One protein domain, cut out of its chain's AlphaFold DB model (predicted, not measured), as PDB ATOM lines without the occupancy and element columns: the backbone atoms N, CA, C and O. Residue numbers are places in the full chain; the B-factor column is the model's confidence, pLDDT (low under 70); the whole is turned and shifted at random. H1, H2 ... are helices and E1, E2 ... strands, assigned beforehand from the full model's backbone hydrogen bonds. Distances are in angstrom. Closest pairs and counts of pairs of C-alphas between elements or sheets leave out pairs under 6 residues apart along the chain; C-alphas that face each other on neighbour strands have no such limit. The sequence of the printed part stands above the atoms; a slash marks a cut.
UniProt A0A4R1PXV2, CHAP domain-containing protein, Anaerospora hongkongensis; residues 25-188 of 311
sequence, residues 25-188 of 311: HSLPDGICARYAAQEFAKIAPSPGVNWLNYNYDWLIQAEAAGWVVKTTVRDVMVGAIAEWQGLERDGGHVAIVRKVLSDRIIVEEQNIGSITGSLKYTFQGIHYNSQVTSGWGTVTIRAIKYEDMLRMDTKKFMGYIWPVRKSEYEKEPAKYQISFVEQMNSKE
ATOM      1  N   HIS A  25     147.927 178.329 140.576       86.56
ATOM      2  CA  HIS A  25     147.626 179.529 139.797       86.56
ATOM      3  C   HIS A  25     148.869 180.307 139.316       86.56
ATOM      4  O   HIS A  25     148.777 181.018 138.317       86.56
ATOM      5  N   SER A  26     150.027 180.173 139.974       85.44
ATOM      6  CA  SER A  26     151.286 180.812 139.539       85.44
ATOM      7  C   SER A  26     152.056 180.027 138.467       85.44
ATOM      8  O   SER A  26     152.978 180.561 137.849       85.44
ATOM      9  N   LEU A  27     151.677 178.773 138.201       88.19
ATOM     10  CA  LEU A  27     152.238 178.005 137.090       88.19
ATOM     11  C   LEU A  27     151.794 178.613 135.746       88.19
ATOM     12  O   LEU A  27     150.694 179.149 135.669       88.19
ATOM     13  N   PRO A  28     152.575 178.522 134.659       89.50
ATOM     14  CA  PRO A  28     152.132 178.984 133.344       89.50
ATOM     15  C   PRO A  28     150.881 178.255 132.840       89.50
ATOM     16  O   PRO A  28     150.773 177.034 132.973       89.50
ATOM     17  N   ASP A  29     149.963 178.982 132.203       90.94
ATOM     18  CA  ASP A  29     148.874 178.366 131.439       90.94
ATOM     19  C   ASP A  29     149.428 177.441 130.356       90.94
ATOM     20  O   ASP A  29     150.406 177.760 129.681       90.94
ATOM     21  N   GLY A  30     148.770 176.300 130.166       88.56
ATOM     22  CA  GLY A  30     149.092 175.368 129.097       88.56
ATOM     23  C   GLY A  30     150.044 174.238 129.456       88.56
ATOM     24  O   GLY A  30     150.187 173.346 128.624       88.56
ATOM     25  N   ILE A  31     150.644 174.221 130.655       90.75
ATOM     26  CA  ILE A  31     151.423 173.066 131.135       90.75
ATOM     27  C   ILE A  31     150.530 172.004 131.783       90.75
ATOM     28  O   ILE A  31     149.532 172.316 132.436       90.75
ATOM     29  N   CYS A  32     150.955 170.741 131.688       91.94
ATOM     30  CA  CYS A  32     150.255 169.607 132.293       91.94
ATOM     31  C   CYS A  32     150.030 169.772 133.805       91.94
ATOM     32  O   CYS A  32     148.928 169.514 134.280       91.94
ATOM     33  N   ALA A  33     151.031 170.278 134.535       91.12
ATOM     34  CA  ALA A  33     150.962 170.533 135.973       91.12
ATOM     35  C   ALA A  33     149.814 171.475 136.368       91.12
ATOM     36  O   ALA A  33     148.963 171.100 137.174       91.12
ATOM     37  N   ARG A  34     149.742 172.671 135.770       91.81
ATOM     38  CA  ARG A  34     148.680 173.648 136.054       91.81
ATOM     39  C   ARG A  34     147.304 173.062 135.777       91.81
ATOM     40  O   ARG A  34     146.423 173.156 136.622       91.81
ATOM     41  N   TYR A  35     147.143 172.425 134.620       94.38
ATOM     42  CA  TYR A  35     145.873 171.824 134.236       94.38
ATOM     43  C   TYR A  35     145.439 170.712 135.199       94.38
ATOM     44  O   TYR A  35     144.321 170.739 135.708       94.38
ATOM     45  N   ALA A  36     146.324 169.759 135.502       95.19
ATOM     46  CA  ALA A  36     146.012 168.663 136.414       95.19
ATOM     47  C   ALA A  36     145.664 169.174 137.823       95.19
ATOM     48  O   ALA A  36     144.693 168.706 138.414       95.19
ATOM     49  N   ALA A  37     146.401 170.169 138.332       93.50
ATOM     50  CA  ALA A  37     146.119 170.790 139.623       93.50
ATOM     51  C   ALA A  37     144.765 171.517 139.640       93.50
ATOM     52  O   ALA A  37     143.978 171.330 140.568       93.50
ATOM     53  N   GLN A  38     144.461 172.285 138.590       94.00
ATOM     54  CA  GLN A  38     143.179 172.965 138.429       94.00
ATOM     55  C   GLN A  38     142.009 171.975 138.413       94.00
ATOM     56  O   GLN A  38     141.010 172.182 139.100       94.00
ATOM     57  N   GLU A  39     142.113 170.896 137.635       95.81
ATOM     58  CA  GLU A  39     141.057 169.884 137.540       95.81
ATOM     59  C   GLU A  39     140.879 169.104 138.840       95.81
ATOM     60  O   GLU A  39     139.749 168.819 139.237       95.81
ATOM     61  N   PHE A  40     141.975 168.806 139.533       95.38
ATOM     62  CA  PHE A  40     141.935 168.165 140.839       95.38
ATOM     63  C   PHE A  40     141.263 169.062 141.887       95.38
ATOM     64  O   PHE A  40     140.375 168.609 142.609       95.38
ATOM     65  N   ALA A  41     141.606 170.352 141.933       93.19
ATOM     66  CA  ALA A  41     141.037 171.307 142.884       93.19
ATOM     67  C   ALA A  41     139.511 171.481 142.749       93.19
ATOM     68  O   ALA A  41     138.853 171.824 143.727       93.19
ATOM     69  N   LYS A  42     138.928 171.212 141.568       94.19
ATOM     70  CA  LYS A  42     137.468 171.266 141.349       94.19
ATOM     71  C   LYS A  42     136.693 170.172 142.085       94.19
ATOM     72  O   LYS A  42     135.508 170.349 142.346       94.19
ATOM     73  N   ILE A  43     137.328 169.031 142.347       93.88
ATOM     74  CA  ILE A  43     136.668 167.830 142.884       93.88
ATOM     75  C   ILE A  43     137.193 167.427 144.259       93.88
ATOM     76  O   ILE A  43     136.526 166.693 144.984       93.88
ATOM     77  N   ALA A  44     138.395 167.873 144.604       92.06
ATOM     78  CA  ALA A  44     139.047 167.520 145.841       92.06
ATOM     79  C   ALA A  44     138.548 168.400 147.000       92.06
ATOM     80  O   ALA A  44     138.237 169.577 146.800       92.06
ATOM     81  N   PRO A  45     138.495 167.872 148.235       89.56
ATOM     82  CA  PRO A  45     138.159 168.677 149.402       89.56
ATOM     83  C   PRO A  45     139.150 169.836 149.582       89.56
ATOM     84  O   PRO A  45     140.362 169.682 149.402       89.56
ATOM     85  N   SER A  46     138.638 170.998 149.995       84.75
ATOM     86  CA  SER A  46     139.452 172.178 150.316       84.75
ATOM     87  C   SER A  46     140.589 171.833 151.304       84.75
ATOM     88  O   SER A  46     140.382 171.002 152.195       84.75
ATOM     89  N   PRO A  47     141.794 172.430 151.191       81.50
ATOM     90  CA  PRO A  47     142.244 173.425 150.199       81.50
ATOM     91  C   PRO A  47     142.572 172.925 148.774       81.50
ATOM     92  O   PRO A  47     143.242 173.635 148.034       81.50
ATOM     93  N   GLY A  48     142.111 171.749 148.334       83.69
ATOM     94  CA  GLY A  48     142.260 171.342 146.932       83.69
ATOM     95  C   GLY A  48     143.692 170.949 146.594       83.69
ATOM     96  O   GLY A  48     144.047 169.813 146.838       83.69
ATOM     97  N   VAL A  49     144.510 171.855 146.051       82.06
ATOM     98  CA  VAL A  49     145.947 171.624 145.815       82.06
ATOM     99  C   VAL A  49     146.769 172.548 146.703       82.06
ATOM    100  O   VAL A  49     146.800 173.751 146.482       82.06
ATOM    101  N   ASN A  50     147.428 171.981 147.711       74.88
ATOM    102  CA  ASN A  50     148.134 172.721 148.761       74.88
ATOM    103  C   ASN A  50     149.528 172.156 149.060       74.88
ATOM    104  O   ASN A  50     149.956 172.173 150.204       74.88
ATOM    105  N   TRP A  51     150.192 171.555 148.077       74.50
ATOM    106  CA  TRP A  51     151.479 170.884 148.295       74.50
ATOM    107  C   TRP A  51     152.518 171.159 147.222       74.50
ATOM    108  O   TRP A  51     153.644 170.712 147.387       74.50
ATOM    109  N   LEU A  52     152.172 171.871 146.146       78.88
ATOM    110  CA  LEU A  52     153.103 172.089 145.043       78.88
ATOM    111  C   LEU A  52     154.233 173.015 145.478       78.88
ATOM    112  O   LEU A  52     154.015 174.199 145.699       78.88
ATOM    113  N   ASN A  53     155.432 172.458 145.568       66.12
ATOM    114  CA  ASN A  53     156.673 173.170 145.855       66.12
ATOM    115  C   ASN A  53     157.602 173.150 144.627       66.12
ATOM    116  O   ASN A  53     158.117 174.176 144.188       66.12
ATOM    117  N   TYR A  54     157.717 171.989 143.976       64.56
ATOM    118  CA  TYR A  54     158.546 171.794 142.783       64.56
ATOM    119  C   TYR A  54     157.823 170.938 141.732       64.56
ATOM    120  O   TYR A  54     156.901 170.186 142.047       64.56
ATOM    121  N   ASN A  55     158.264 171.003 140.469       59.94
ATOM    122  CA  ASN A  55     157.703 170.212 139.354       59.94
ATOM    123  C   ASN A  55     157.983 168.694 139.425       59.94
ATOM    124  O   ASN A  55     157.681 167.965 138.480       59.94
ATOM    125  N   TYR A  56     158.557 168.226 140.528       67.19
ATOM    126  CA  TYR A  56     158.915 166.837 140.788       67.19
ATOM    127  C   TYR A  56     158.419 166.460 142.179       67.19
ATOM    128  O   TYR A  56     158.207 167.335 143.014       67.19
ATOM    129  N   ASP A  57     158.258 165.168 142.432       81.25
ATOM    130  CA  ASP A  57     157.867 164.607 143.728       81.25
ATOM    131  C   ASP A  57     156.464 165.018 144.196       81.25
ATOM    132  O   ASP A  57     156.231 165.205 145.394       81.25
ATOM    133  N   TRP A  58     155.507 165.119 143.262       89.50
ATOM    134  CA  TRP A  58     154.125 165.469 143.606       89.50
ATOM    135  C   TRP A  58     153.521 164.451 144.562       89.50
ATOM    136  O   TRP A  58     152.836 164.848 145.498       89.50
ATOM    137  N   LEU A  59     153.806 163.160 144.377       91.44
ATOM    138  CA  LEU A  59     153.382 162.115 145.304       91.44
ATOM    139  C   LEU A  59     153.883 162.352 146.734       91.44
ATOM    140  O   LEU A  59     153.088 162.315 147.667       91.44
ATOM    141  N   ILE A  60     155.179 162.623 146.917       90.19
ATOM    142  CA  ILE A  60     155.767 162.830 148.252       90.19
ATOM    143  C   ILE A  60     155.163 164.079 148.900       90.19
ATOM    144  O   ILE A  60     154.791 164.066 150.071       90.19
ATOM    145  N   GLN A  61     155.034 165.154 148.123       90.62
ATOM    146  CA  GLN A  61     154.452 166.412 148.580       90.62
ATOM    147  C   GLN A  61     152.971 166.246 148.954       90.62
ATOM    148  O   GLN A  61     152.547 166.697 150.019       90.62
ATOM    149  N   ALA A  62     152.190 165.551 148.124       93.19
ATOM    150  CA  ALA A  62     150.786 165.263 148.387       93.19
ATOM    151  C   ALA A  62     150.621 164.393 149.639       93.19
ATOM    152  O   ALA A  62     149.788 164.695 150.495       93.19
ATOM    153  N   GLU A  63     151.439 163.350 149.793       94.19
ATOM    154  CA  GLU A  63     151.426 162.508 150.988       94.19
ATOM    155  C   GLU A  63     151.742 163.319 152.251       94.19
ATOM    156  O   GLU A  63     151.001 163.240 153.234       94.19
ATOM    157  N   ALA A  64     152.786 164.154 152.211       91.56
ATOM    158  CA  ALA A  64     153.159 165.039 153.315       91.56
ATOM    159  C   ALA A  64     152.053 166.057 153.656       91.56
ATOM    160  O   ALA A  64     151.872 166.407 154.821       91.56
ATOM    161  N   ALA A  65     151.272 166.486 152.662       91.19
ATOM    162  CA  ALA A  65     150.101 167.340 152.841       91.19
ATOM    163  C   ALA A  65     148.815 166.572 153.216       91.19
ATOM    164  O   ALA A  65     147.730 167.163 153.263       91.19
ATOM    165  N   GLY A  66     148.909 165.271 153.503       94.12
ATOM    166  CA  GLY A  66     147.807 164.458 154.015       94.12
ATOM    167  C   GLY A  66     146.831 163.968 152.947       94.12
ATOM    168  O   GLY A  66     145.653 163.759 153.251       94.12
ATOM    169  N   TRP A  67     147.282 163.795 151.708       96.06
ATOM    170  CA  TRP A  67     146.502 163.181 150.632       96.06
ATOM    171  C   TRP A  67     146.746 161.684 150.541       96.06
ATOM    172  O   TRP A  67     147.802 161.177 150.920       96.06
ATOM    173  N   VAL A  68     145.752 160.964 150.027       96.19
ATOM    174  CA  VAL A  68     145.926 159.551 149.702       96.19
ATOM    175  C   VAL A  68     146.776 159.430 148.441       96.19
ATOM    176  O   VAL A  68     146.400 159.919 147.375       96.19
ATOM    177  N   VAL A  69     147.898 158.726 148.565       96.19
ATOM    178  CA  VAL A  69     148.771 158.361 147.448       96.19
ATOM    179  C   VAL A  69     148.780 156.853 147.249       96.19
ATOM    180  O   VAL A  69     148.696 156.083 148.209       96.19
ATOM    181  N   LYS A  70     148.860 156.418 145.992       95.94
ATOM    182  CA  LYS A  70     148.874 155.003 145.615       95.94
ATOM    183  C   LYS A  70     149.907 154.752 144.535       95.94
ATOM    184  O   LYS A  70     149.909 155.439 143.526       95.94
ATOM    185  N   THR A  71     150.764 153.757 144.710       95.12
ATOM    186  CA  THR A  71     151.855 153.470 143.760       95.12
ATOM    187  C   THR A  71     151.559 152.277 142.852       95.12
ATOM    188  O   THR A  71     152.234 152.080 141.841       95.12
ATOM    189  N   THR A  72     150.523 151.493 143.154       94.19
ATOM    190  CA  THR A  72     150.075 150.399 142.291       94.19
ATOM    191  C   THR A  72     149.306 150.953 141.099       94.19
ATOM    192  O   THR A  72     148.354 151.713 141.256       94.19
ATOM    193  N   VAL A  73     149.633 150.486 139.894       94.25
ATOM    194  CA  VAL A  73     148.968 150.877 138.637       94.25
ATOM    195  C   VAL A  73     147.438 150.689 138.661       94.25
ATOM    196  O   VAL A  73     146.717 151.446 138.010       94.25
ATOM    197  N   ARG A  74     146.941 149.698 139.410       93.00
ATOM    198  CA  ARG A  74     145.510 149.363 139.541       93.00
ATOM    199  C   ARG A  74     144.797 150.073 140.695       93.00
ATOM    200  O   ARG A  74     143.570 150.037 140.750       93.00
ATOM    201  N   ASP A  75     145.530 150.760 141.567       93.06
ATOM    202  CA  ASP A  75     144.961 151.558 142.658       93.06
ATOM    203  C   ASP A  75     144.581 152.957 142.144       93.06
ATOM    204  O   ASP A  75     145.032 153.990 142.646       93.06
ATOM    205  N   VAL A  76     143.771 152.983 141.089       94.00
ATOM    206  CA  VAL A  76     143.347 154.196 140.394       94.00
ATOM    207  C   VAL A  76     141.883 154.510 140.683       94.00
ATOM    208  O   VAL A  76     141.051 153.613 140.808       94.00
ATOM    209  N   MET A  77     141.554 155.799 140.727       94.19
ATOM    210  CA  MET A  77     140.175 156.276 140.760       94.19
ATOM    211  C   MET A  77     139.972 157.450 139.801       94.19
ATOM    212  O   MET A  77     140.922 158.142 139.428       94.19
ATOM    213  N   VAL A  78     138.720 157.683 139.405       94.75
ATOM    214  CA  VAL A  78     138.350 158.878 138.636       94.75
ATOM    215  C   VAL A  78     138.665 160.122 139.465       94.75
ATOM    216  O   VAL A  78     138.386 160.167 140.660       94.75
ATOM    217  N   GLY A  79     139.264 161.122 138.824       96.25
ATOM    218  CA  GLY A  79     139.698 162.358 139.458       96.25
ATOM    219  C   GLY A  79     141.089 162.306 140.087       96.25
ATOM    220  O   GLY A  79     141.591 163.339 140.514       96.25
ATOM    221  N   ALA A  80     141.737 161.140 140.139       97.31
ATOM    222  CA  ALA A  80     143.122 161.069 140.587       97.31
ATOM    223  C   ALA A  80     144.067 161.751 139.588       97.31
ATOM    224  O   ALA A  80     143.847 161.690 138.376       97.31
ATOM    225  N   ILE A  81     145.148 162.353 140.086       97.12
ATOM    226  CA  ILE A  81     146.293 162.739 139.255       97.12
ATOM    227  C   ILE A  81     147.197 161.518 139.117       97.12
ATOM    228  O   ILE A  81     147.594 160.948 140.126       97.12
ATOM    229  N   ALA A  82     147.539 161.131 137.892       96.88
ATOM    230  CA  ALA A  82     148.615 160.184 137.609       96.88
ATOM    231  C   ALA A  82     149.927 160.949 137.386       96.88
ATOM    232  O   ALA A  82     149.934 161.910 136.616       96.88
ATOM    233  N   GLU A  83     151.018 160.533 138.037       94.88
ATOM    234  CA  GLU A  83     152.345 161.159 137.916       94.88
ATOM    235  C   GLU A  83     153.355 160.215 137.255       94.88
ATOM    236  O   GLU A  83     153.510 159.051 137.644       94.88
ATOM    237  N   TRP A  84     154.115 160.762 136.305       93.19
ATOM    238  CA  TRP A  84     155.319 160.156 135.753       93.19
ATOM    239  C   TRP A  84     156.513 161.097 135.903       93.19
ATOM    240  O   TRP A  84     156.434 162.271 135.550       93.19
ATOM    241  N   GLN A  85     157.653 160.576 136.348       89.19
ATOM    242  CA  GLN A  85     158.892 161.339 136.517       89.19
ATOM    243  C   GLN A  85     159.966 160.896 135.525       89.19
ATOM    244  O   GLN A  85     160.139 159.705 135.268       89.19
ATOM    245  N   GLY A  86     160.706 161.852 134.964       81.06
ATOM    246  CA  GLY A  86     161.906 161.584 134.176       81.06
ATOM    247  C   GLY A  86     162.994 160.923 135.021       81.06
ATOM    248  O   GLY A  86     163.128 161.207 136.210       81.06
ATOM    249  N   LEU A  87     163.780 160.037 134.402       66.06
ATOM    250  CA  LEU A  87     164.811 159.250 135.095       66.06
ATOM    251  C   LEU A  87     165.894 160.115 135.760       66.06
ATOM    252  O   LEU A  87     166.404 159.737 136.810       66.06
ATOM    253  N   GLU A  88     166.203 161.278 135.187       63.06
ATOM    254  CA  GLU A  88     167.203 162.224 135.706       63.06
ATOM    255  C   GLU A  88     166.573 163.365 136.520       63.06
ATOM    256  O   GLU A  88     167.236 164.346 136.822       63.06
ATOM    257  N   ARG A  89     165.280 163.257 136.873       60.66
ATOM    258  CA  ARG A  89     164.483 164.361 137.449       60.66
ATOM    259  C   ARG A  89     164.451 165.620 136.573       60.66
ATOM    260  O   ARG A  89     164.060 166.678 137.046       60.66
ATOM    261  N   ASP A  90     164.771 165.477 135.290       61.31
ATOM    262  CA  ASP A  90     164.639 166.502 134.262       61.31
ATOM    263  C   ASP A  90     163.380 166.217 133.432       61.31
ATOM    264  O   ASP A  90     163.374 165.473 132.450       61.31
ATOM    265  N   GLY A  91     162.263 166.787 133.874       71.62
ATOM    266  CA  GLY A  91     160.947 166.681 133.248       71.62
ATOM    267  C   GLY A  91     160.042 165.626 133.888       71.62
ATOM    268  O   GLY A  91     160.371 164.448 133.975       71.62
ATOM    269  N   GLY A  92     158.861 166.057 134.328       85.56
ATOM    270  CA  GLY A  92     157.768 165.200 134.780       85.56
ATOM    271  C   GLY A  92     156.592 165.272 133.813       85.56
ATOM    272  O   GLY A  92     156.597 166.044 132.853       85.56
ATOM    273  N   HIS A  93     155.581 164.450 134.045       91.38
ATOM    274  CA  HIS A  93     154.281 164.602 133.416       91.38
ATOM    275  C   HIS A  93     153.186 164.207 134.390       91.38
ATOM    276  O   HIS A  93     153.340 163.243 135.138       91.38
ATOM    277  N   VAL A  94     152.078 164.934 134.349       93.75
ATOM    278  CA  VAL A  94     150.892 164.626 135.141       93.75
ATOM    279  C   VAL A  94     149.643 164.705 134.278       93.75
ATOM    280  O   VAL A  94     149.559 165.515 133.355       93.75
ATOM    281  N   ALA A  95     148.665 163.862 134.587       96.19
ATOM    282  CA  ALA A  95     147.385 163.823 133.890       96.19
ATOM    283  C   ALA A  95     146.247 163.527 134.874       96.19
ATOM    284  O   ALA A  95     146.457 162.829 135.866       96.19
ATOM    285  N   ILE A  96     145.041 164.030 134.601       97.69
ATOM    286  CA  ILE A  96     143.854 163.769 135.426       97.69
ATOM    287  C   ILE A  96     143.102 162.547 134.889       97.69
ATOM    288  O   ILE A  96     142.788 162.460 133.702       97.69
ATOM    289  N   VAL A  97     142.793 161.579 135.750       97.44
ATOM    290  CA  VAL A  97     142.048 160.375 135.367       97.44
ATOM    291  C   VAL A  97     140.571 160.717 135.193       97.44
ATOM    292  O   VAL A  97     139.906 161.154 136.128       97.44
ATOM    293  N   ARG A  98     140.013 160.469 134.008       95.62
ATOM    294  CA  ARG A  98     138.590 160.699 133.701       95.62
ATOM    295  C   ARG A  98     137.762 159.429 133.672       95.62
ATOM    296  O   ARG A  98     136.577 159.458 133.997       95.62
ATOM    297  N   LYS A  99     138.373 158.304 133.306       94.00
ATOM    298  CA  LYS A  99     137.698 157.006 133.297       94.00
ATOM    299  C   LYS A  99     138.668 155.899 133.670       94.00
ATOM    300  O   LYS A  99     139.810 155.887 133.224       94.00
ATOM    301  N   VAL A 100     138.162 154.949 134.442       94.00
ATOM    302  CA  VAL A 100     138.833 153.689 134.759       94.00
ATOM    303  C   VAL A 100     138.095 152.586 134.008       94.00
ATOM    304  O   VAL A 100     136.881 152.428 134.178       94.00
ATOM    305  N   LEU A 101     138.798 151.877 133.129       92.50
ATOM    306  CA  LEU A 101     138.291 150.727 132.382       92.50
ATOM    307  C   LEU A 101     139.045 149.465 132.823       92.50
ATOM    308  O   LEU A 101     140.031 149.532 133.562       92.50
ATOM    309  N   SER A 102     138.583 148.306 132.365       91.19
ATOM    310  CA  SER A 102     139.139 147.007 132.756       91.19
ATOM    311  C   SER A 102     140.588 146.793 132.303       91.19
ATOM    312  O   SER A 102     141.366 146.141 133.003       91.19
ATOM    313  N   ASP A 103     140.988 147.369 131.169       91.69
ATOM    314  CA  ASP A 103     142.307 147.184 130.553       91.69
ATOM    315  C   ASP A 103     143.167 148.461 130.502       91.69
ATOM    316  O   ASP A 103     144.374 148.387 130.253       91.69
ATOM    317  N   ARG A 104     142.572 149.631 130.757       94.00
ATOM    318  CA  ARG A 104     143.225 150.936 130.623       94.00
ATOM    319  C   ARG A 104     142.576 152.022 131.475       94.00
ATOM    320  O   ARG A 104     141.443 151.881 131.931       94.00
ATOM    321  N   ILE A 105     143.257 153.155 131.583       95.44
ATOM    322  CA  ILE A 105     142.681 154.416 132.049       95.44
ATOM    323  C   ILE A 105     142.522 155.390 130.885       95.44
ATOM    324  O   ILE A 105     143.262 155.333 129.900       95.44
ATOM    325  N   ILE A 106     141.555 156.292 131.012       95.75
ATOM    326  CA  ILE A 106     141.404 157.455 130.141       95.75
ATOM    327  C   ILE A 106     141.787 158.679 130.950       95.75
ATOM    328  O   ILE A 106     141.211 158.916 132.017       95.75
ATOM    329  N   VAL A 107     142.744 159.443 130.440       96.62
ATOM    330  CA  VAL A 107     143.266 160.640 131.094       96.62
ATOM    331  C   VAL A 107     143.033 161.877 130.241       96.62
ATOM    332  O   VAL A 107     142.993 161.788 129.014       96.62
ATOM    333  N   GLU A 108     142.897 163.021 130.904       96.75
ATOM    334  CA  GLU A 108     142.987 164.346 130.298       96.75
ATOM    335  C   GLU A 108     144.286 165.032 130.724       96.75
ATOM    336  O   GLU A 108     144.731 164.923 131.867       96.75
ATOM    337  N   GLU A 109     144.908 165.741 129.791       94.50
ATOM    338  CA  GLU A 109     146.226 166.342 129.983       94.50
ATOM    339  C   GLU A 109     146.472 167.478 128.984       94.50
ATOM    340  O   GLU A 109     145.822 167.562 127.939       94.50
ATOM    341  N   GLN A 110     147.443 168.337 129.290       94.31
ATOM    342  CA  GLN A 110     147.918 169.399 128.400       94.31
ATOM    343  C   GLN A 110     149.397 169.217 128.067       94.31
ATOM    344  O   GLN A 110     150.100 168.445 128.718       94.31
ATOM    345  N   ASN A 111     149.870 169.970 127.074       91.62
ATOM    346  CA  ASN A 111     151.270 170.008 126.658       91.62
ATOM    347  C   ASN A 111     151.838 168.647 126.228       91.62
ATOM    348  O   ASN A 111     152.971 168.298 126.558       91.62
ATOM    349  N   ILE A 112     151.049 167.887 125.471       88.62
ATOM    350  CA  ILE A 112     151.509 166.666 124.815       88.62
ATOM    351  C   ILE A 112     151.667 166.921 123.322       88.62
ATOM    352  O   ILE A 112     150.825 167.561 122.695       88.62
ATOM    353  N   GLY A 113     152.734 166.369 122.753       84.94
ATOM    354  CA  GLY A 113     152.949 166.315 121.316       84.94
ATOM    355  C   GLY A 113     154.395 166.520 120.932       84.94
ATOM    356  O   GLY A 113     155.299 166.317 121.739       84.94
ATOM    357  N   SER A 114     154.617 166.906 119.679       85.88
ATOM    358  CA  SER A 114     155.953 167.260 119.210       85.88
ATOM    359  C   SER A 114     156.408 168.547 119.881       85.88
ATOM    360  O   SER A 114     155.629 169.497 119.977       85.88
ATOM    361  N   ILE A 115     157.668 168.590 120.307       89.69
ATOM    362  CA  ILE A 115     158.287 169.795 120.859       89.69
ATOM    363  C   ILE A 115     158.338 170.863 119.760       89.69
ATOM    364  O   ILE A 115     158.868 170.620 118.678       89.69
ATOM    365  N   THR A 116     157.790 172.040 120.046       92.31
ATOM    366  CA  THR A 116     157.772 173.215 119.162       92.31
ATOM    367  C   THR A 116     158.616 174.364 119.709       92.31
ATOM    368  O   THR A 116     158.917 175.307 118.981       92.31
ATOM    369  N   GLY A 117     159.028 174.292 120.977       93.25
ATOM    370  CA  GLY A 117     159.879 175.297 121.602       93.25
ATOM    371  C   GLY A 117     160.096 175.048 123.089       93.25
ATOM    372  O   GLY A 117     159.962 173.928 123.584       93.25
ATOM    373  N   SER A 118     160.423 176.115 123.813       93.06
ATOM    374  CA  SER A 118     160.620 176.082 125.261       93.06
ATOM    375  C   SER A 118     160.156 177.380 125.916       93.06
ATOM    376  O   SER A 118     160.380 178.456 125.360       93.06
ATOM    377  N   LEU A 119     159.569 177.288 127.106       90.12
ATOM    378  CA  LEU A 119     159.145 178.421 127.920       90.12
ATOM    379  C   LEU A 119     159.980 178.484 129.201       90.12
ATOM    380  O   LEU A 119     159.975 177.546 130.003       90.12
ATOM    381  N   LYS A 120     160.631 179.627 129.419       91.75
ATOM    382  CA  LYS A 120     161.279 179.955 130.691       91.75
ATOM    383  C   LYS A 120     160.275 180.634 131.614       91.75
ATOM    384  O   LYS A 120     159.615 181.582 131.199       91.75
ATOM    385  N   TYR A 121     160.180 180.178 132.855       86.94
ATOM    386  CA  TYR A 121     159.323 180.790 133.871       86.94
ATOM    387  C   TYR A 121     159.934 180.641 135.260       86.94
ATOM    388  O   TYR A 121     160.842 179.838 135.468       86.94
ATOM    389  N   THR A 122     159.435 181.426 136.208       85.81
ATOM    390  CA  THR A 122     159.838 181.353 137.611       85.81
ATOM    391  C   THR A 122     158.670 180.834 138.426       85.81
ATOM    392  O   THR A 122     157.564 181.352 138.307       85.81
ATOM    393  N   PHE A 123     158.913 179.833 139.260       82.50
ATOM    394  CA  PHE A 123     157.939 179.312 140.211       82.50
ATOM    395  C   PHE A 123     158.647 179.142 141.555       82.50
ATOM    396  O   PHE A 123     159.711 178.532 141.621       82.50
ATOM    397  N   GLN A 124     158.111 179.776 142.600       78.56
ATOM    398  CA  GLN A 124     158.713 179.814 143.943       78.56
ATOM    399  C   GLN A 124     160.174 180.297 143.962       78.56
ATOM    400  O   GLN A 124     161.036 179.742 144.638       78.56
ATOM    401  N   GLY A 125     160.480 181.320 143.159       82.56
ATOM    402  CA  GLY A 125     161.838 181.863 143.040       82.56
ATOM    403  C   GLY A 125     162.827 180.965 142.285       82.56
ATOM    404  O   GLY A 125     163.969 181.368 142.086       82.56
ATOM    405  N   ILE A 126     162.401 179.788 141.815       82.00
ATOM    406  CA  ILE A 126     163.217 178.883 141.003       82.00
ATOM    407  C   ILE A 126     162.882 179.074 139.528       82.00
ATOM    408  O   ILE A 126     161.716 179.111 139.134       82.00
ATOM    409  N   HIS A 127     163.920 179.185 138.702       85.94
ATOM    410  CA  HIS A 127     163.782 179.271 137.255       85.94
ATOM    411  C   HIS A 127     163.658 177.881 136.634       85.94
ATOM    412  O   HIS A 127     164.513 177.020 136.825       85.94
ATOM    413  N   TYR A 128     162.621 177.697 135.828       84.38
ATOM    414  CA  TYR A 128     162.352 176.480 135.080       84.38
ATOM    415  C   TYR A 128     162.405 176.752 133.582       84.38
ATOM    416  O   TYR A 128     162.098 177.851 133.116       84.38
ATOM    417  N   ASN A 129     162.744 175.713 132.823       87.19
ATOM    418  CA  ASN A 129     162.615 175.689 131.375       87.19
ATOM    419  C   ASN A 129     161.730 174.501 130.980       87.19
ATOM    420  O   ASN A 129     162.162 173.355 131.076       87.19
ATOM    421  N   SER A 130     160.487 174.764 130.581       86.25
ATOM    422  CA  SER A 130     159.555 173.717 130.148       86.25
ATOM    423  C   SER A 130     159.550 173.599 128.633       86.25
ATOM    424  O   SER A 130     159.560 174.606 127.926       86.25
ATOM    425  N   GLN A 131     159.490 172.371 128.124       89.88
ATOM    426  CA  GLN A 131     159.246 172.132 126.705       89.88
ATOM    427  C   GLN A 131     157.830 172.589 126.347       89.88
ATOM    428  O   GLN A 131     156.867 172.238 127.027       89.88
ATOM    429  N   VAL A 132     157.706 173.355 125.268       90.81
ATOM    430  CA  VAL A 132     156.422 173.699 124.654       90.81
ATOM    431  C   VAL A 132     156.171 172.689 123.549       90.81
ATOM    432  O   VAL A 132     157.048 172.456 122.715       90.81
ATOM    433  N   THR A 133     154.997 172.068 123.551       90.38
ATOM    434  CA  THR A 133     154.588 171.106 122.524       90.38
ATOM    435  C   THR A 133     153.472 171.665 121.647       90.38
ATOM    436  O   THR A 133     152.854 172.682 121.962       90.38
ATOM    437  N   SER A 134     153.150 170.956 120.566       87.06
ATOM    438  CA  SER A 134     151.970 171.230 119.738       87.06
ATOM    439  C   SER A 134     150.643 171.209 120.516       87.06
ATOM    440  O   SER A 134     149.661 171.765 120.039       87.06
ATOM    441  N   GLY A 135     150.595 170.568 121.690       88.12
ATOM    442  CA  GLY A 135     149.423 170.524 122.570       88.12
ATOM    443  C   GLY A 135     149.444 171.556 123.701       88.12
ATOM    444  O   GLY A 135     148.692 171.410 124.666       88.12
ATOM    445  N   TRP A 136     150.315 172.567 123.650       91.69
ATOM    446  CA  TRP A 136     150.341 173.629 124.660       91.69
ATOM    447  C   TRP A 136     148.986 174.343 124.751       91.69
ATOM    448  O   TRP A 136     148.410 174.728 123.734       91.69
ATOM    449  N   GLY A 137     148.452 174.507 125.966       90.50
ATOM    450  CA  GLY A 137     147.154 175.172 126.178       90.50
ATOM    451  C   GLY A 137     145.938 174.380 125.693       90.50
ATOM    452  O   GLY A 137     144.807 174.823 125.874       90.50
ATOM    453  N   THR A 138     146.149 173.201 125.105       91.62
ATOM    454  CA  THR A 138     145.094 172.383 124.509       91.62
ATOM    455  C   THR A 138     144.878 171.136 125.347       91.62
ATOM    456  O   THR A 138     145.811 170.376 125.601       91.62
ATOM    457  N   VAL A 139     143.635 170.910 125.775       93.44
ATOM    458  CA  VAL A 139     143.270 169.680 126.483       93.44
ATOM    459  C   VAL A 139     143.242 168.525 125.493       93.44
ATOM    460  O   VAL A 139     142.539 168.555 124.484       93.44
ATOM    461  N   THR A 140     144.003 167.488 125.809       91.31
ATOM    462  CA  THR A 140     144.067 166.241 125.056       91.31
ATOM    463  C   THR A 140     143.552 165.097 125.917       91.31
ATOM    464  O   THR A 140     143.621 165.152 127.143       91.31
ATOM    465  N   ILE A 141     143.011 164.066 125.267       92.50
ATOM    466  CA  ILE A 141     142.573 162.833 125.921       92.50
ATOM    467  C   ILE A 141     143.491 161.710 125.458       92.50
ATOM    468  O   ILE A 141     143.716 161.564 124.254       92.50
ATOM    469  N   ARG A 142     143.965 160.883 126.390       92.12
ATOM    470  CA  ARG A 142     144.756 159.688 126.084       92.12
ATOM    471  C   ARG A 142     144.178 158.458 126.760       92.12
ATOM    472  O   ARG A 142     143.699 158.516 127.889       92.12
ATOM    473  N   ALA A 143     144.245 157.332 126.065       93.81
ATOM    474  CA  ALA A 143     144.019 156.014 126.631       93.81
ATOM    475  C   ALA A 143     145.370 155.363 126.948       93.81
ATOM    476  O   ALA A 143     146.175 155.160 126.037       93.81
ATOM    477  N   ILE A 144     145.608 155.024 128.215       93.94
ATOM    478  CA  ILE A 144     146.854 154.396 128.675       93.94
ATOM    479  C   ILE A 144     146.517 153.032 129.262       93.94
ATOM    480  O   ILE A 144     145.806 152.938 130.266       93.94
ATOM    481  N   LYS A 145     146.990 151.961 128.622       93.56
ATOM    482  CA  LYS A 145     146.789 150.609 129.143       93.56
ATOM    483  C   LYS A 145     147.589 150.402 130.417       93.56
ATOM    484  O   LYS A 145     148.686 150.933 130.550       93.56
ATOM    485  N   TYR A 146     147.094 149.554 131.314       93.38
ATOM    486  CA  TYR A 146     147.817 149.253 132.553       93.38
ATOM    487  C   TYR A 146     149.196 148.621 132.316       93.38
ATOM    488  O   TYR A 146     150.108 148.870 133.096       93.38
ATOM    489  N   GLU A 147     149.367 147.848 131.239       92.62
ATOM    490  CA  GLU A 147     150.672 147.288 130.850       92.62
ATOM    491  C   GLU A 147     151.684 148.370 130.437       92.62
ATOM    492  O   GLU A 147     152.875 148.232 130.704       92.62
ATOM    493  N   ASP A 148     151.199 149.484 129.884       92.38
ATOM    494  CA  ASP A 148     152.017 150.618 129.447       92.38
ATOM    495  C   ASP A 148     152.210 151.659 130.564       92.38
ATOM    496  O   ASP A 148     153.111 152.489 130.497       92.38
ATOM    497  N   MET A 149     151.383 151.630 131.619       93.38
ATOM    498  CA  MET A 149     151.383 152.654 132.672       93.38
ATOM    499  C   MET A 149     152.747 152.831 133.328       93.38
ATOM    500  O   MET A 149     153.127 153.968 133.577       93.38
ATOM    501  N   LEU A 150     153.482 151.740 133.584       92.75
ATOM    502  CA  LEU A 150     154.759 151.769 134.313       92.75
ATOM    503  C   LEU A 150     155.814 152.665 133.653       92.75
ATOM    504  O   LEU A 150     156.716 153.161 134.340       92.75
ATOM    505  N   ARG A 151     155.701 152.884 132.340       86.81
ATOM    506  CA  ARG A 151     156.635 153.695 131.574       86.81
ATOM    507  C   ARG A 151     155.914 154.473 130.481       86.81
ATOM    508  O   ARG A 151     155.451 153.902 129.502       86.81
ATOM    509  N   MET A 152     155.934 155.795 130.599       83.88
ATOM    510  CA  MET A 152     155.483 156.693 129.542       83.88
ATOM    511  C   MET A 152     156.705 157.368 128.916       83.88
ATOM    512  O   MET A 152     157.342 158.219 129.535       83.88
ATOM    513  N   ASP A 153     157.056 156.966 127.696       83.00
ATOM    514  CA  ASP A 153     158.281 157.376 127.001       83.00
ATOM    515  C   ASP A 153     159.551 157.063 127.827       83.00
ATOM    516  O   ASP A 153     159.886 155.903 128.090       83.00
ATOM    517  N   THR A 154     160.283 158.092 128.252       83.75
ATOM    518  CA  THR A 154     161.446 158.000 129.147       83.75
ATOM    519  C   THR A 154     161.086 158.204 130.617       83.75
ATOM    520  O   THR A 154     161.978 158.210 131.459       83.75
ATOM    521  N   LYS A 155     159.803 158.381 130.949       88.75
ATOM    522  CA  LYS A 155     159.337 158.691 132.302       88.75
ATOM    523  C   LYS A 155     158.803 157.443 132.999       88.75
ATOM    524  O   LYS A 155     158.093 156.630 132.404       88.75
ATOM    525  N   LYS A 156     159.130 157.307 134.279       92.00
ATOM    526  CA  LYS A 156     158.685 156.234 135.163       92.00
ATOM    527  C   LYS A 156     157.406 156.649 135.875       92.00
ATOM    528  O   LYS A 156     157.323 157.762 136.383       92.00
ATOM    529  N   PHE A 157     156.436 155.746 135.952       94.56
ATOM    530  CA  PHE A 157     155.251 155.956 136.778       94.56
ATOM    531  C   PHE A 157     155.608 156.001 138.260       94.56
ATOM    532  O   PHE A 157     156.278 155.099 138.771       94.56
ATOM    533  N   MET A 158     155.137 157.041 138.939       94.56
ATOM    534  CA  MET A 158     155.349 157.215 140.373       94.56
ATOM    535  C   MET A 158     154.135 156.772 141.172       94.56
ATOM    536  O   MET A 158     154.286 156.151 142.223       94.56
ATOM    537  N   GLY A 159     152.938 157.035 140.654       95.81
ATOM    538  CA  GLY A 159     151.691 156.637 141.281       95.81
ATOM    539  C   GLY A 159     150.551 157.596 140.973       95.81
ATOM    540  O   GLY A 159     150.599 158.386 140.027       95.81
ATOM    541  N   TYR A 160     149.527 157.513 141.808       97.00
ATOM    542  CA  TYR A 160     148.345 158.343 141.787       97.00
ATOM    543  C   TYR A 160     148.239 159.175 143.060       97.00
ATOM    544  O   TYR A 160     148.521 158.683 144.155       97.00
ATOM    545  N   ILE A 161     147.739 160.397 142.916       96.81
ATOM    546  CA  ILE A 161     147.268 161.249 144.009       96.81
ATOM    547  C   ILE A 161     145.748 161.260 143.918       96.81
ATOM    548  O   ILE A 161     145.189 161.706 142.916       96.81
ATOM    549  N   TRP A 162     145.072 160.720 144.924       96.94
ATOM    550  CA  TRP A 162     143.613 160.641 144.948       96.94
ATOM    551  C   TRP A 162     143.012 161.942 145.494       96.94
ATOM    552  O   TRP A 162     143.583 162.509 146.427       96.94
ATOM    553  N   PRO A 163     141.836 162.390 145.006       96.25
ATOM    554  CA  PRO A 163     141.109 163.552 145.532       96.25
ATOM    555  C   PRO A 163     140.425 163.247 146.876       96.25
ATOM    556  O   PRO A 163     139.255 163.552 147.081       96.25
ATOM    557  N   VAL A 164     141.158 162.614 147.795       95.81
ATOM    558  CA  VAL A 164     140.688 162.125 149.093       95.81
ATOM    559  C   VAL A 164     141.752 162.414 150.147       95.81
ATOM    560  O   VAL A 164     142.939 162.134 149.951       95.81
ATOM    561  N   ARG A 165     141.329 162.950 151.295       95.25
ATOM    562  CA  ARG A 165     142.225 163.162 152.437       95.25
ATOM    563  C   ARG A 165     142.538 161.841 153.123       95.25
ATOM    564  O   ARG A 165     141.651 161.022 153.344       95.25
ATOM    565  N   LYS A 166     143.790 161.670 153.543       95.44
ATOM    566  CA  LYS A 166     144.254 160.479 154.266       95.44
ATOM    567  C   LYS A 166     143.423 160.220 155.527       95.44
ATOM    568  O   LYS A 166     142.960 159.106 155.729       95.44
ATOM    569  N   SER A 167     143.119 161.271 156.287       95.62
ATOM    570  CA  SER A 167     142.284 161.199 157.497       95.62
ATOM    571  C   SER A 167     140.820 160.819 157.244       95.62
ATOM    572  O   SER A 167     140.139 160.352 158.155       95.62
ATOM    573  N   GLU A 168     140.305 161.046 156.035       94.50
ATOM    574  CA  GLU A 168     138.965 160.618 155.624       94.50
ATOM    575  C   GLU A 168     138.997 159.162 155.155       94.50
ATOM    576  O   GLU A 168     138.197 158.346 155.606       94.50
ATOM    577  N   TYR A 169     139.978 158.827 154.318       94.94
ATOM    578  CA  TYR A 169     140.194 157.475 153.818       94.94
ATOM    579  C   TYR A 169     140.400 156.456 154.941       94.94
ATOM    580  O   TYR A 169     139.809 155.387 154.897       94.94
ATOM    581  N   GLU A 170     141.188 156.787 155.965       95.56
ATOM    582  CA  GLU A 170     141.479 155.888 157.091       95.56
ATOM    583  C   GLU A 170     140.241 155.533 157.929       95.56
ATOM    584  O   GLU A 170     140.220 154.479 158.562       95.56
ATOM    585  N   LYS A 171     139.191 156.368 157.912       96.44
ATOM    586  CA  LYS A 171     137.934 156.082 158.621       96.44
ATOM    587  C   LYS A 171     137.104 155.020 157.911       96.44
ATOM    588  O   LYS A 171     136.467 154.205 158.570       96.44
ATOM    589  N   GLU A 172     137.093 155.045 156.580       93.44
ATOM    590  CA  GLU A 172     136.276 154.142 155.768       93.44
ATOM    591  C   GLU A 172     136.954 153.824 154.419       93.44
ATOM    592  O   GLU A 172     136.495 154.265 153.363       93.44
ATOM    593  N   PRO A 173     138.046 153.031 154.401       90.75
ATOM    594  CA  PRO A 173     138.804 152.782 153.171       90.75
ATOM    595  C   PRO A 173     137.961 152.138 152.065       90.75
ATOM    596  O   PRO A 173     138.145 152.438 150.884       90.75
ATOM    597  N   ALA A 174     137.014 151.278 152.454       89.06
ATOM    598  CA  ALA A 174     136.129 150.545 151.552       89.06
ATOM    599  C   ALA A 174     135.237 151.464 150.700       89.06
ATOM    600  O   ALA A 174     134.900 151.099 149.580       89.06
ATOM    601  N   LYS A 175     134.915 152.673 151.179       89.12
ATOM    602  CA  LYS A 175     134.125 153.663 150.429       89.12
ATOM    603  C   LYS A 175     134.837 154.165 149.166       89.12
ATOM    604  O   LYS A 175     134.178 154.568 148.212       89.12
ATOM    605  N   TYR A 176     136.169 154.165 149.165       85.69
ATOM    606  CA  TYR A 176     136.988 154.719 148.076       85.69
ATOM    607  C   TYR A 176     137.667 153.644 147.229       85.69
ATOM    608  O   TYR A 176     138.167 153.935 146.144       85.69
ATOM    609  N   GLN A 177     137.725 152.407 147.719       79.50
ATOM    610  CA  GLN A 177     138.271 151.296 146.955       79.50
ATOM    611  C   GLN A 177     137.261 150.880 145.887       79.50
ATOM    612  O   GLN A 177     136.282 150.205 146.183       79.50
ATOM    613  N   ILE A 178     137.525 151.246 144.631       72.44
ATOM    614  CA  ILE A 178     136.853 150.598 143.503       72.44
ATOM    615  C   ILE A 178     137.384 149.170 143.469       72.44
ATOM    616  O   ILE A 178     138.577 148.957 143.223       72.44
ATOM    617  N   SER A 179     136.518 148.197 143.739       76.06
ATOM    618  CA  SER A 179     136.928 146.799 143.736       76.06
ATOM    619  C   SER A 179     137.489 146.428 142.362       76.06
ATOM    620  O   SER A 179     137.037 146.917 141.322       76.06
ATOM    621  N   PHE A 180     138.468 145.522 142.331       75.75
ATOM    622  CA  PHE A 180     138.995 145.004 141.065       75.75
ATOM    623  C   PHE A 180     137.864 144.481 140.161       75.75
ATOM    624  O   PHE A 180     137.884 144.693 138.954       75.75
ATOM    625  N   VAL A 181     136.833 143.871 140.755       77.12
ATOM    626  CA  VAL A 181     135.646 143.377 140.046       77.12
ATOM    627  C   VAL A 181     134.862 144.515 139.388       77.12
ATOM    628  O   VAL A 181     134.503 144.405 138.218       77.12
ATOM    629  N   GLU A 182     134.628 145.631 140.081       81.94
ATOM    630  CA  GLU A 182     133.972 146.808 139.494       81.94
ATOM    631  C   GLU A 182     134.803 147.430 138.372       81.94
ATOM    632  O   GLU A 182     134.248 147.778 137.329       81.94
ATOM    633  N   GLN A 183     136.130 147.511 138.528       81.88
ATOM    634  CA  GLN A 183     137.005 147.979 137.448       81.88
ATOM    635  C   GLN A 183     136.920 147.061 136.222       81.88
ATOM    636  O   GLN A 183     136.809 147.542 135.094       81.88
ATOM    637  N   MET A 184     136.919 145.740 136.434       80.44
ATOM    638  CA  MET A 184     136.799 144.746 135.364       80.44
ATOM    639  C   MET A 184     135.432 144.772 134.672       80.44
ATOM    640  O   MET A 184     135.343 144.473 133.481       80.44
ATOM    641  N   ASN A 185     134.385 145.182 135.390       85.19
ATOM    642  CA  ASN A 185     133.029 145.322 134.865       85.19
ATOM    643  C   ASN A 185     132.731 146.718 134.292       85.19
ATOM    644  O   ASN A 185     131.662 146.917 133.707       85.19
ATOM    645  N   SER A 186     133.650 147.681 134.433       83.44
ATOM    646  CA  SER A 186     133.505 149.025 133.875       83.44
ATOM    647  C   SER A 186     133.450 148.952 132.352       83.44
ATOM    648  O   SER A 186     134.426 148.613 131.677       83.44
ATOM    649  N   LYS A 187     132.274 149.262 131.801       85.12
ATOM    650  CA  LYS A 187     132.046 149.281 130.359       85.12
ATOM    651  C   LYS A 187     132.443 150.628 129.779       85.12
ATOM    652  O   LYS A 187     132.133 151.691 130.321       85.12
ATOM    653  N   GLU A 188     133.089 150.555 128.627       89.12
ATOM    654  CA  GLU A 188     133.312 151.714 127.783       89.12
ATOM    655  C   GLU A 188     131.959 152.315 127.351       89.12
ATOM    656  O   GLU A 188     131.086 151.567 126.897       89.12
TER     657      GLU A 188
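What this domain is: This is residues 25 to 188 of the 311 residues of the protein "CHAP domain-containing protein" of Anaerospora hongkongensis (UniProt A0A4R1PXV2). A strongly twisted sheet of six strands, E1 E8 E2 E3 E4 E7, has the helices H1 and H2 over one face and the small helix H3 on the opposite face, while the long hairpin E5 and E6 makes a second, separate sheet at one end of the domain. At the other end, after E8, the last stretch passes through the short H4 to H5, and both of these only graze the larger sheet. The printed part has 164 residues, with five named helices and eight named strands in the order H1 H2 E1 E2 E3 E4 E5 E6 E7 H3 E8 H4 H5; both sheets are antiparallel and the class is mixed, helices and strands. The whole is compact, with a radius of gyration of the C-alphas of 15.5 A, and spans 44 by 31 by 27 A along its three main axes.

How they stand to each other: Along the printed part come H1, residues 32 to 41, H2, 58 to 64, E1, 67 to 70, E2, 81 to 86, E3, 92 to 100, E4, 104 to 109, E5, 115 to 123, E6, 126 to 133, E7, 140 to 145, H3, 146 to 149, E8, 155 to 165, H4, 166 to 169, and H5, 180 to 185. H1 is on the six-stranded sheet at a height of 7.7 A; it lies over E3 and runs slantwise to the strands, at 33 degrees to E3 on the local plane. The closest C-alphas of H1 and E3 are those of Ala 36 and Ile 96, 5.4 A apart. H2 is on the same face, and its closest C-alphas with E8 are those of Leu 59 and Ile 161, 6.3 A apart. H1 and H2 form two layers with the sheet, helices on one face of it, and they are apart from each other. The edge strand E1 is antiparallel to E8 at 139 degrees, with N 68 and O 164 3.0 A apart, within hydrogen-bond range. E8 is antiparallel to E2 at 152 degrees, with N 81 and O 161 at 2.9 A. E2 E3 E4 are a meander, each strand the antiparallel neighbour of the one before; in the hairpin E2 and E3, N 82 and O 95 are 2.9 A apart, and in the hairpin E3 and E4, N 96 and O 108 are 2.9 A apart. E3 bends by 58 degrees at residue 97, and its pairing is staggered: residues 92 to 96 pair with E2 and residues 96 to 100 with E4. E4 is antiparallel to the other edge strand, E7, with N 105 and O 144 at 2.9 A. The hairpin E5 and E6 stands at 157 degrees, with N 119 and O 130 at 2.8 A; both strands are apart from H1, E3 and E8, among others. H3 is on the sheet, over none of its strands, and only just above its level at a height of 4.5 A. H4 only grazes the sheet; its closest C-alphas with E1 are those of Lys 166 and Val 68, 4.9 A apart. H5 only just grazes it, with residues 182 to 184. Every O i to N i+4 pair is within hydrogen-bond range in H1, H2 and H5; H3 and H4 are too short for such a pair.

Where its parts are: H1 begins at C-alpha 32 (150.255, 169.607, 132.293) and measures 14.1 A from first to last C-alpha. E3 measures 22.2 A, E5 21.6 A and E6 21.8 A. E8, the longest strand, measures 26.8 A and ends at C-alpha 165 (142.225, 163.162, 152.437). H5 ends at C-alpha 185 (133.029, 145.322, 134.865).

The domain as a whole: The C-alphas farthest apart are those of Thr 116 and Lys 171, 47.4 A. The printed part has no cut. The link from H1 to H2, 16 residues, is long. The mean pLDDT of the printed part is 89.0, and residues 53 to 56 and 87 to 90 are under 70.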